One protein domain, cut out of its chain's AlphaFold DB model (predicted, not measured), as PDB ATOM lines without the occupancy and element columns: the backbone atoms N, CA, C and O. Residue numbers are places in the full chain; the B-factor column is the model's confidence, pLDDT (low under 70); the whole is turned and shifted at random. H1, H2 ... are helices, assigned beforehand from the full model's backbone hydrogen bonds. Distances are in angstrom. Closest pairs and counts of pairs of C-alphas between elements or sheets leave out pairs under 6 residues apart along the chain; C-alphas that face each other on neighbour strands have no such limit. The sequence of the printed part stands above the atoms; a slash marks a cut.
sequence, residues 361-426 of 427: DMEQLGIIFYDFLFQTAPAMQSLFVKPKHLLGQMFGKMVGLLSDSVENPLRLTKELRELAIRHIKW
ATOM      1  N   ASP A 361      11.608  -6.873  33.586       85.56
ATOM      2  CA  ASP A 361      11.086  -7.038  34.944       85.56
ATOM      3  C   ASP A 361       9.766  -7.846  34.974       85.56
ATOM      4  O   ASP A 361       9.042  -7.977  33.983       85.56
ATOM      5  N   MET A 362       9.440  -8.418  36.137       78.12
ATOM      6  CA  MET A 362       8.281  -9.312  36.301       78.12
ATOM      7  C   MET A 362       6.920  -8.630  36.098       78.12
ATOM      8  O   MET A 362       5.919  -9.318  35.889       78.12
ATOM      9  N   GLU A 363       6.849  -7.304  36.190       81.75
ATOM     10  CA  GLU A 363       5.636  -6.531  35.942       81.75
ATOM     11  C   GLU A 363       5.462  -6.287  34.440       81.75
ATOM     12  O   GLU A 363       4.413  -6.623  33.882       81.75
ATOM     13  N   GLN A 364       6.512  -5.810  33.768       83.75
ATOM     14  CA  GLN A 364       6.531  -5.561  32.329       83.75
ATOM     15  C   GLN A 364       6.371  -6.853  31.510       83.75
ATOM     16  O   GLN A 364       5.568  -6.877  30.577       83.75
ATOM     17  N   LEU A 365       7.039  -7.950  31.893       83.31
ATOM     18  CA  LEU A 365       6.864  -9.281  31.290       83.31
ATOM     19  C   LEU A 365       5.390  -9.707  31.297       83.31
ATOM     20  O   LEU A 365       4.859 -10.236  30.321       83.31
ATOM     21  N   GLY A 366       4.726  -9.469  32.423       82.56
ATOM     22  CA  GLY A 366       3.327  -9.803  32.598       82.56
ATOM     23  C   GLY A 366       2.384  -8.890  31.819       82.56
ATOM     24  O   GLY A 366       1.410  -9.379  31.255       82.56
ATOM     25  N   ILE A 367       2.681  -7.589  31.724       83.81
ATOM     26  CA  ILE A 367       1.939  -6.663  30.853       83.81
ATOM     27  C   ILE A 367       2.016  -7.143  29.397       83.81
ATOM     28  O   ILE A 367       0.971  -7.280  28.766       83.81
ATOM     29  N   ILE A 368       3.209  -7.507  28.909       86.69
ATOM     30  CA  ILE A 368       3.411  -8.073  27.565       86.69
ATOM     31  C   ILE A 368       2.553  -9.334  27.366       86.69
ATOM     32  O   ILE A 368       1.830  -9.432  26.375       86.69
ATOM     33  N   PHE A 369       2.571 -10.275  28.319       87.56
ATOM     34  CA  PHE A 369       1.746 -11.488  28.249       87.56
ATOM     35  C   PHE A 369       0.240 -11.182  28.168       87.56
ATOM     36  O   PHE A 369      -0.450 -11.734  27.310       87.56
ATOM     37  N   TYR A 370      -0.281 -10.298  29.025       87.38
ATOM     38  CA  TYR A 370      -1.710  -9.962  29.022       87.38
ATOM     39  C   TYR A 370      -2.123  -9.121  27.806       87.38
ATOM     40  O   TYR A 370      -3.250  -9.266  27.333       87.38
ATOM     41  N   ASP A 371      -1.230  -8.296  27.260       88.19
ATOM     42  CA  ASP A 371      -1.481  -7.561  26.021       88.19
ATOM     43  C   ASP A 371      -1.580  -8.502  24.818       88.19
ATOM     44  O   ASP A 371      -2.502  -8.343  24.017       88.19
ATOM     45  N   PHE A 372      -0.719  -9.522  24.719       89.44
ATOM     46  CA  PHE A 372      -0.884 -10.586  23.723       89.44
ATOM     47  C   PHE A 372      -2.161 -11.404  23.968       89.44
ATOM     48  O   PHE A 372      -2.945 -11.587  23.041       89.44
ATOM     49  N   LEU A 373      -2.431 -11.833  25.208       86.75
ATOM     50  CA  LEU A 373      -3.620 -12.631  25.538       86.75
ATOM     51  C   LEU A 373      -4.928 -11.927  25.144       86.75
ATOM     52  O   LEU A 373      -5.828 -12.572  24.609       86.75
ATOM     53  N   PHE A 374      -5.043 -10.617  25.377       89.94
ATOM     54  CA  PHE A 374      -6.247  -9.855  25.024       89.94
ATOM     55  C   PHE A 374      -6.302  -9.439  23.547       89.94
ATOM     56  O   PHE A 374      -7.391  -9.165  23.054       89.94
ATOM     57  N   GLN A 375      -5.179  -9.443  22.820       91.38
ATOM     58  CA  GLN A 375      -5.181  -9.342  21.354       91.38
ATOM     59  C   GLN A 375      -5.640 -10.655  20.704       91.38
ATOM     60  O   GLN A 375      -6.480 -10.634  19.809       91.38
ATOM     61  N   THR A 376      -5.134 -11.800  21.175       89.12
ATOM     62  CA  THR A 376      -5.486 -13.130  20.649       89.12
ATOM     63  C   THR A 376      -6.894 -13.573  21.056       89.12
ATOM     64  O   THR A 376      -7.587 -14.201  20.262       89.12
ATOM     65  N   ALA A 377      -7.341 -13.245  22.273       87.81
ATOM     66  CA  ALA A 377      -8.652 -13.636  22.794       87.81
ATOM     67  C   ALA A 377      -9.351 -12.476  23.542       87.81
ATOM     68  O   ALA A 377      -9.460 -12.514  24.772       87.81
ATOM     69  N   PRO A 378      -9.886 -11.456  22.836       90.25
ATOM     70  CA  PRO A 378     -10.477 -10.262  23.457       90.25
ATOM     71  C   PRO A 378     -11.575 -10.550  24.493       90.25
ATOM     72  O   PRO A 378     -11.659  -9.873  25.516       90.25
ATOM     73  N   ALA A 379     -12.380 -11.599  24.286       86.38
ATOM     74  CA  ALA A 379     -13.424 -12.015  25.228       86.38
ATOM     75  C   ALA A 379     -12.881 -12.326  26.640       86.38
ATOM     76  O   ALA A 379     -13.555 -12.048  27.639       86.38
ATOM     77  N   MET A 380     -11.643 -12.828  26.739       84.81
ATOM     78  CA  MET A 380     -10.995 -13.161  28.012       84.81
ATOM     79  C   MET A 380     -10.767 -11.929  28.891       84.81
ATOM     80  O   MET A 380     -10.753 -12.068  30.110       84.81
ATOM     81  N   GLN A 381     -10.646 -10.724  28.316       86.19
ATOM     82  CA  GLN A 381     -10.407  -9.484  29.067       86.19
ATOM     83  C   GLN A 381     -11.468  -9.239  30.157       86.19
ATOM     84  O   GLN A 381     -11.146  -8.718  31.225       86.19
ATOM     85  N   SER A 382     -12.709  -9.682  29.926       86.50
ATOM     86  CA  SER A 382     -13.816  -9.601  30.892       86.50
ATOM     87  C   SER A 382     -13.557 -10.347  32.212       86.50
ATOM     88  O   SER A 382     -14.078  -9.951  33.254       86.50
ATOM     89  N   LEU A 383     -12.718 -11.389  32.194       83.44
ATOM     90  CA  LEU A 383     -12.410 -12.236  33.350       83.44
ATOM     91  C   LEU A 383     -11.330 -11.631  34.269       83.44
ATOM     92  O   LEU A 383     -11.174 -12.049  35.416       83.44
ATOM     93  N   PHE A 384     -10.576 -10.636  33.789       84.75
ATOM     94  CA  PHE A 384      -9.365 -10.127  34.440       84.75
ATOM     95  C   PHE A 384      -9.547  -8.713  35.013       84.75
ATOM     96  O   PHE A 384      -8.834  -7.774  34.670       84.75
ATOM     97  N   VAL A 385     -10.463  -8.569  35.973       81.69
ATOM     98  CA  VAL A 385     -10.808  -7.298  36.657       81.69
ATOM     99  C   VAL A 385      -9.712  -6.695  37.565       81.69
ATOM    100  O   VAL A 385      -9.979  -5.770  38.332       81.69
ATOM    101  N   LYS A 386      -8.473  -7.204  37.533       82.62
ATOM    102  CA  LYS A 386      -7.340  -6.655  38.304       82.62
ATOM    103  C   LYS A 386      -6.456  -5.763  37.417       82.62
ATOM    104  O   LYS A 386      -6.316  -6.049  36.232       82.62
ATOM    105  N   PRO A 387      -5.789  -4.733  37.975       84.06
ATOM    106  CA  PRO A 387      -4.780  -3.966  37.248       84.06
ATOM    107  C   PRO A 387      -3.707  -4.863  36.613       84.06
ATOM    108  O   PRO A 387      -3.206  -5.781  37.270       84.06
ATOM    109  N   LYS A 388      -3.319  -4.564  35.362       78.06
ATOM    110  CA  LYS A 388      -2.354  -5.368  34.586       78.06
ATOM    111  C   LYS A 388      -1.031  -5.597  35.325       78.06
ATOM    112  O   LYS A 388      -0.500  -6.696  35.249       78.06
ATOM    113  N   HIS A 389      -0.553  -4.623  36.105       79.12
ATOM    114  CA  HIS A 389       0.665  -4.782  36.905       79.12
ATOM    115  C   HIS A 389       0.556  -5.896  37.964       79.12
ATOM    116  O   HIS A 389       1.432  -6.754  38.053       79.12
ATOM    117  N   LEU A 390      -0.549  -5.962  38.721       80.56
ATOM    118  CA  LEU A 390      -0.760  -7.021  39.720       80.56
ATOM    119  C   LEU A 390      -0.921  -8.393  39.061       80.56
ATOM    120  O   LEU A 390      -0.386  -9.382  39.559       80.56
ATOM    121  N   LEU A 391      -1.644  -8.449  37.939       80.00
ATOM    122  CA  LEU A 391      -1.763  -9.664  37.132       80.00
ATOM    123  C   LEU A 391      -0.396 -10.119  36.607       80.00
ATOM    124  O   LEU A 391      -0.095 -11.312  36.638       80.00
ATOM    125  N   GLY A 392       0.446  -9.174  36.190       80.69
ATOM    126  CA  GLY A 392       1.779  -9.441  35.680       80.69
ATOM    127  C   GLY A 392       2.743  -9.958  36.742       80.69
ATOM    128  O   GLY A 392       3.316 -11.030  36.571       80.69
ATOM    129  N   GLN A 393       2.811  -9.301  37.903       81.75
ATOM    130  CA  GLN A 393       3.588  -9.793  39.043       81.75
ATOM    131  C   GLN A 393       3.123 -11.184  39.522       81.75
ATOM    132  O   GLN A 393       3.936 -11.967  40.018       81.75
ATOM    133  N   MET A 394       1.829 -11.510  39.394       80.56
ATOM    134  CA  MET A 394       1.314 -12.863  39.653       80.56
ATOM    135  C   MET A 394       1.756 -13.868  38.577       80.56
ATOM    136  O   MET A 394       2.139 -14.983  38.926       80.56
ATOM    137  N   PHE A 395       1.745 -13.478  37.300       83.56
ATOM    138  CA  PHE A 395       2.211 -14.303  36.182       83.56
ATOM    139  C   PHE A 395       3.716 -14.597  36.272       83.56
ATOM    140  O   PHE A 395       4.097 -15.764  36.275       83.56
ATOM    141  N   GLY A 396       4.568 -13.582  36.456       82.81
ATOM    142  CA  GLY A 396       6.020 -13.765  36.587       82.81
ATOM    143  C   GLY A 396       6.404 -14.682  37.755       82.81
ATOM    144  O   GLY A 396       7.226 -15.581  37.598       82.81
ATOM    145  N   LYS A 397       5.725 -14.550  38.907       82.19
ATOM    146  CA  LYS A 397       5.887 -15.475  40.047       82.19
ATOM    147  C   LYS A 397       5.434 -16.902  39.729       82.19
ATOM    148  O   LYS A 397       6.037 -17.844  40.233       82.19
ATOM    149  N   MET A 398       4.398 -17.072  38.907       83.06
ATOM    150  CA  MET A 398       3.920 -18.390  38.488       83.06
ATOM    151  C   MET A 398       4.888 -19.068  37.507       83.06
ATOM    152  O   MET A 398       5.180 -20.248  37.672       83.06
ATOM    153  N   VAL A 399       5.428 -18.334  36.527       84.56
ATOM    154  CA  VAL A 399       6.420 -18.877  35.578       84.56
ATOM    155  C   VAL A 399       7.749 -19.180  36.278       84.56
ATOM    156  O   VAL A 399       8.318 -20.245  36.050       84.56
ATOM    157  N   GLY A 400       8.186 -18.326  37.209       84.00
ATOM    158  CA  GLY A 400       9.342 -18.617  38.063       84.00
ATOM    159  C   GLY A 400       9.150 -19.880  38.899       84.00
ATOM    160  O   GLY A 400      10.012 -20.751  38.893       84.00
ATOM    161  N   LEU A 401       7.983 -20.051  39.532       82.81
ATOM    162  CA  LEU A 401       7.666 -21.268  40.283       82.81
ATOM    163  C   LEU A 401       7.623 -22.526  39.397       82.81
ATOM    164  O   LEU A 401       8.033 -23.596  39.848       82.81
ATOM    165  N   LEU A 402       7.136 -22.415  38.156       82.69
ATOM    166  CA  LEU A 402       7.163 -23.507  37.177       82.69
ATOM    167  C   LEU A 402       8.603 -23.883  36.806       82.69
ATOM    168  O   LEU A 402       8.928 -25.068  36.831       82.69
ATOM    169  N   SER A 403       9.461 -22.891  36.537       85.06
ATOM    170  CA  SER A 403      10.894 -23.082  36.265       85.06
ATOM    171  C   SER A 403      11.591 -23.774  37.443       85.06
ATOM    172  O   SER A 403      12.103 -24.880  37.287       85.06
ATOM    173  N   ASP A 404      11.480 -23.213  38.651       81.06
ATOM    174  CA  ASP A 404      12.002 -23.758  39.920       81.06
ATOM    175  C   ASP A 404      11.489 -25.170  40.273       81.06
ATOM    176  O   ASP A 404      12.005 -25.806  41.196       81.06
ATOM    177  N   SER A 405      10.434 -25.642  39.602       77.69
ATOM    178  CA  SER A 405       9.795 -26.931  39.869       77.69
ATOM    179  C   SER A 405       9.980 -27.963  38.758       77.69
ATOM    180  O   SER A 405       9.445 -29.058  38.906       77.69
ATOM    181  N   VAL A 406      10.738 -27.696  37.685       76.44
ATOM    182  CA  VAL A 406      10.997 -28.710  36.635       76.44
ATOM    183  C   VAL A 406      11.687 -29.948  37.220       76.44
ATOM    184  O   VAL A 406      11.294 -31.073  36.925       76.44
ATOM    185  N   GLU A 407      12.654 -29.753  38.119       72.88
ATOM    186  CA  GLU A 407      13.353 -30.841  38.823       72.88
ATOM    187  C   GLU A 407      12.574 -31.386  40.041       72.88
ATOM    188  O   GLU A 407      13.009 -32.341  40.685       72.88
ATOM    189  N   ASN A 408      11.428 -30.788  40.398       68.81
ATOM    190  CA  ASN A 408      10.630 -31.182  41.566       68.81
ATOM    191  C   ASN A 408       9.135 -30.785  41.451       68.81
ATOM    192  O   ASN A 408       8.636 -30.024  42.286       68.81
ATOM    193  N   PRO A 409       8.371 -31.310  40.470       63.81
ATOM    194  CA  PRO A 409       6.961 -30.958  40.270       63.81
ATOM    195  C   PRO A 409       6.052 -31.333  41.452       63.81
ATOM    196  O   PRO A 409       4.953 -30.796  41.572       63.81
ATOM    197  N   LEU A 410       6.505 -32.185  42.382       57.47
ATOM    198  CA  LEU A 410       5.805 -32.430  43.647       57.47
ATOM    199  C   LEU A 410       5.645 -31.157  44.493       57.47
ATOM    200  O   LEU A 410       4.605 -31.005  45.136       57.47
ATOM    201  N   ARG A 411       6.613 -30.228  44.446       62.47
ATOM    202  CA  ARG A 411       6.512 -28.890  45.055       62.47
ATOM    203  C   ARG A 411       5.299 -28.155  44.480       62.47
ATOM    204  O   ARG A 411       4.316 -27.936  45.195       62.47
ATOM    205  N   LEU A 412       5.334 -27.964  43.159       64.88
ATOM    206  CA  LEU A 412       4.313 -27.302  42.352       64.88
ATOM    207  C   LEU A 412       2.892 -27.806  42.642       64.88
ATOM    208  O   LEU A 412       1.970 -26.995  42.672       64.88
ATOM    209  N   THR A 413       2.681 -29.108  42.900       60.09
ATOM    210  CA  THR A 413       1.332 -29.634  43.208       60.09
ATOM    211  C   THR A 413       0.664 -28.949  44.403       60.09
ATOM    212  O   THR A 413      -0.558 -28.781  44.398       60.09
ATOM    213  N   LYS A 414       1.427 -28.515  45.417       63.78
ATOM    214  CA  LYS A 414       0.879 -27.819  46.588       63.78
ATOM    215  C   LYS A 414       0.445 -26.403  46.217       63.78
ATOM    216  O   LYS A 414      -0.707 -26.032  46.445       63.78
ATOM    217  N   GLU A 415       1.345 -25.630  45.618       64.12
ATOM    218  CA  GLU A 415       1.085 -24.231  45.273       64.12
ATOM    219  C   GLU A 415       0.025 -24.110  44.161       64.12
ATOM    220  O   GLU A 415      -0.865 -23.255  44.249       64.12
ATOM    221  N   LEU A 416       0.024 -25.023  43.177       66.44
ATOM    222  CA  LEU A 416      -1.053 -25.152  42.187       66.44
ATOM    223  C   LEU A 416      -2.385 -25.527  42.824       66.44
ATOM    224  O   LEU A 416      -3.407 -25.014  42.384       66.44
ATOM    225  N   ARG A 417      -2.427 -26.382  43.854       66.00
ATOM    226  CA  ARG A 417      -3.689 -26.719  44.533       66.00
ATOM    227  C   ARG A 417      -4.271 -25.506  45.252       66.00
ATOM    228  O   ARG A 417      -5.463 -25.233  45.129       66.00
ATOM    229  N   GLU A 418      -3.430 -24.735  45.939       68.25
ATOM    230  CA  GLU A 418      -3.823 -23.461  46.553       68.25
ATOM    231  C   GLU A 418      -4.251 -22.425  45.495       68.25
ATOM    232  O   GLU A 418      -5.162 -21.627  45.728       68.25
ATOM    233  N   LEU A 419      -3.635 -22.419  44.307       67.38
ATOM    234  CA  LEU A 419      -4.043 -21.582  43.172       67.38
ATOM    235  C   LEU A 419      -5.369 -22.044  42.542       67.38
ATOM    236  O   LEU A 419      -6.241 -21.215  42.294       67.38
ATOM    237  N   ALA A 420      -5.568 -23.344  42.338       62.06
ATOM    238  CA  ALA A 420      -6.765 -23.929  41.737       62.06
ATOM    239  C   ALA A 420      -8.002 -23.744  42.628       62.06
ATOM    240  O   ALA A 420      -9.055 -23.348  42.134       62.06
ATOM    241  N   ILE A 421      -7.866 -23.911  43.949       68.50
ATOM    242  CA  ILE A 421      -8.934 -23.600  44.920       68.50
ATOM    243  C   ILE A 421      -9.361 -22.127  44.816       68.50
ATOM    244  O   ILE A 421     -10.549 -21.820  44.906       68.50
ATOM    245  N   ARG A 422      -8.417 -21.208  44.560       67.44
ATOM    246  CA  ARG A 422      -8.732 -19.794  44.303       67.44
ATOM    247  C   ARG A 422      -9.437 -19.576  42.960       67.44
ATOM    248  O   ARG A 422     -10.263 -18.676  42.905       67.44
ATOM    249  N   HIS A 423      -9.168 -20.382  41.929       67.56
ATOM    250  CA  HIS A 423      -9.819 -20.284  40.611       67.56
ATOM    251  C   HIS A 423     -11.227 -20.898  40.571       67.56
ATOM    252  O   HIS A 423     -12.102 -20.347  39.911       67.56
ATOM    253  N   ILE A 424     -11.492 -21.961  41.341       59.06
ATOM    254  CA  ILE A 424     -12.845 -22.532  41.509       59.06
ATOM    255  C   ILE A 424     -13.844 -21.474  42.013       59.06
ATOM    256  O   ILE A 424     -15.023 -21.543  41.695       59.06
ATOM    257  N   LYS A 425     -13.367 -20.463  42.753       52.53
ATOM    258  CA  LYS A 425     -14.176 -19.369  43.312       52.53
ATOM    259  C   LYS A 425     -14.551 -18.254  42.310       52.53
ATOM    260  O   LYS A 425     -15.053 -17.219  42.742       52.53
ATOM    261  N   TRP A 426     -14.277 -18.443  41.016       50.44
ATOM    262  CA  TRP A 426     -14.669 -17.536  39.920       50.44
ATOM    263  C   TRP A 426     -15.446 -18.269  38.806       50.44
ATOM    264  O   TRP A 426     -15.467 -17.818  37.662       50.44
TER     265      TRP A 426
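This is residues 361 to 426 of the 427 residues of the protein "GLOBIN domain-containing protein" of Vitrella brassicaformis (strain CCMP3155) (UniProt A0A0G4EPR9). H1 and H3 cross nearly at right angles, and H4 folds back from H3 as an open V. Short H2 makes a corner after H1. The printed part, 66 residues with named helices H1 to H4, is all helix. It is only just loose, close to compact: radius of gyration of the C-alphas 13.0 A, spans 34 by 29 by 19 A.

H1, residues 362 to 376, touches H3, residues 388 to 403, about perpendicular at 77 degrees; find their closest C-alphas, 366 and 392, 3.5 A apart. H4, residues 409 to 424, is close to H3 but not clearly touching: the closest C-alphas, 402 and 412, are 7.0 A apart. In H3 every O i to N i+4 pair is within hydrogen-bond range; in H2, residues 378 to 383, 0 of 2 are, but 3 of 3 O i to N i+3 pairs.

Find C-alpha 362 at (8.281, -9.312, 36.301), where H1 begins, and C-alpha 424 at (-12.845, -22.532, 41.509), where H4 ends. H3 is 22.2 A long.

The links are tight; residues 408 to 426 have pLDDT under 70.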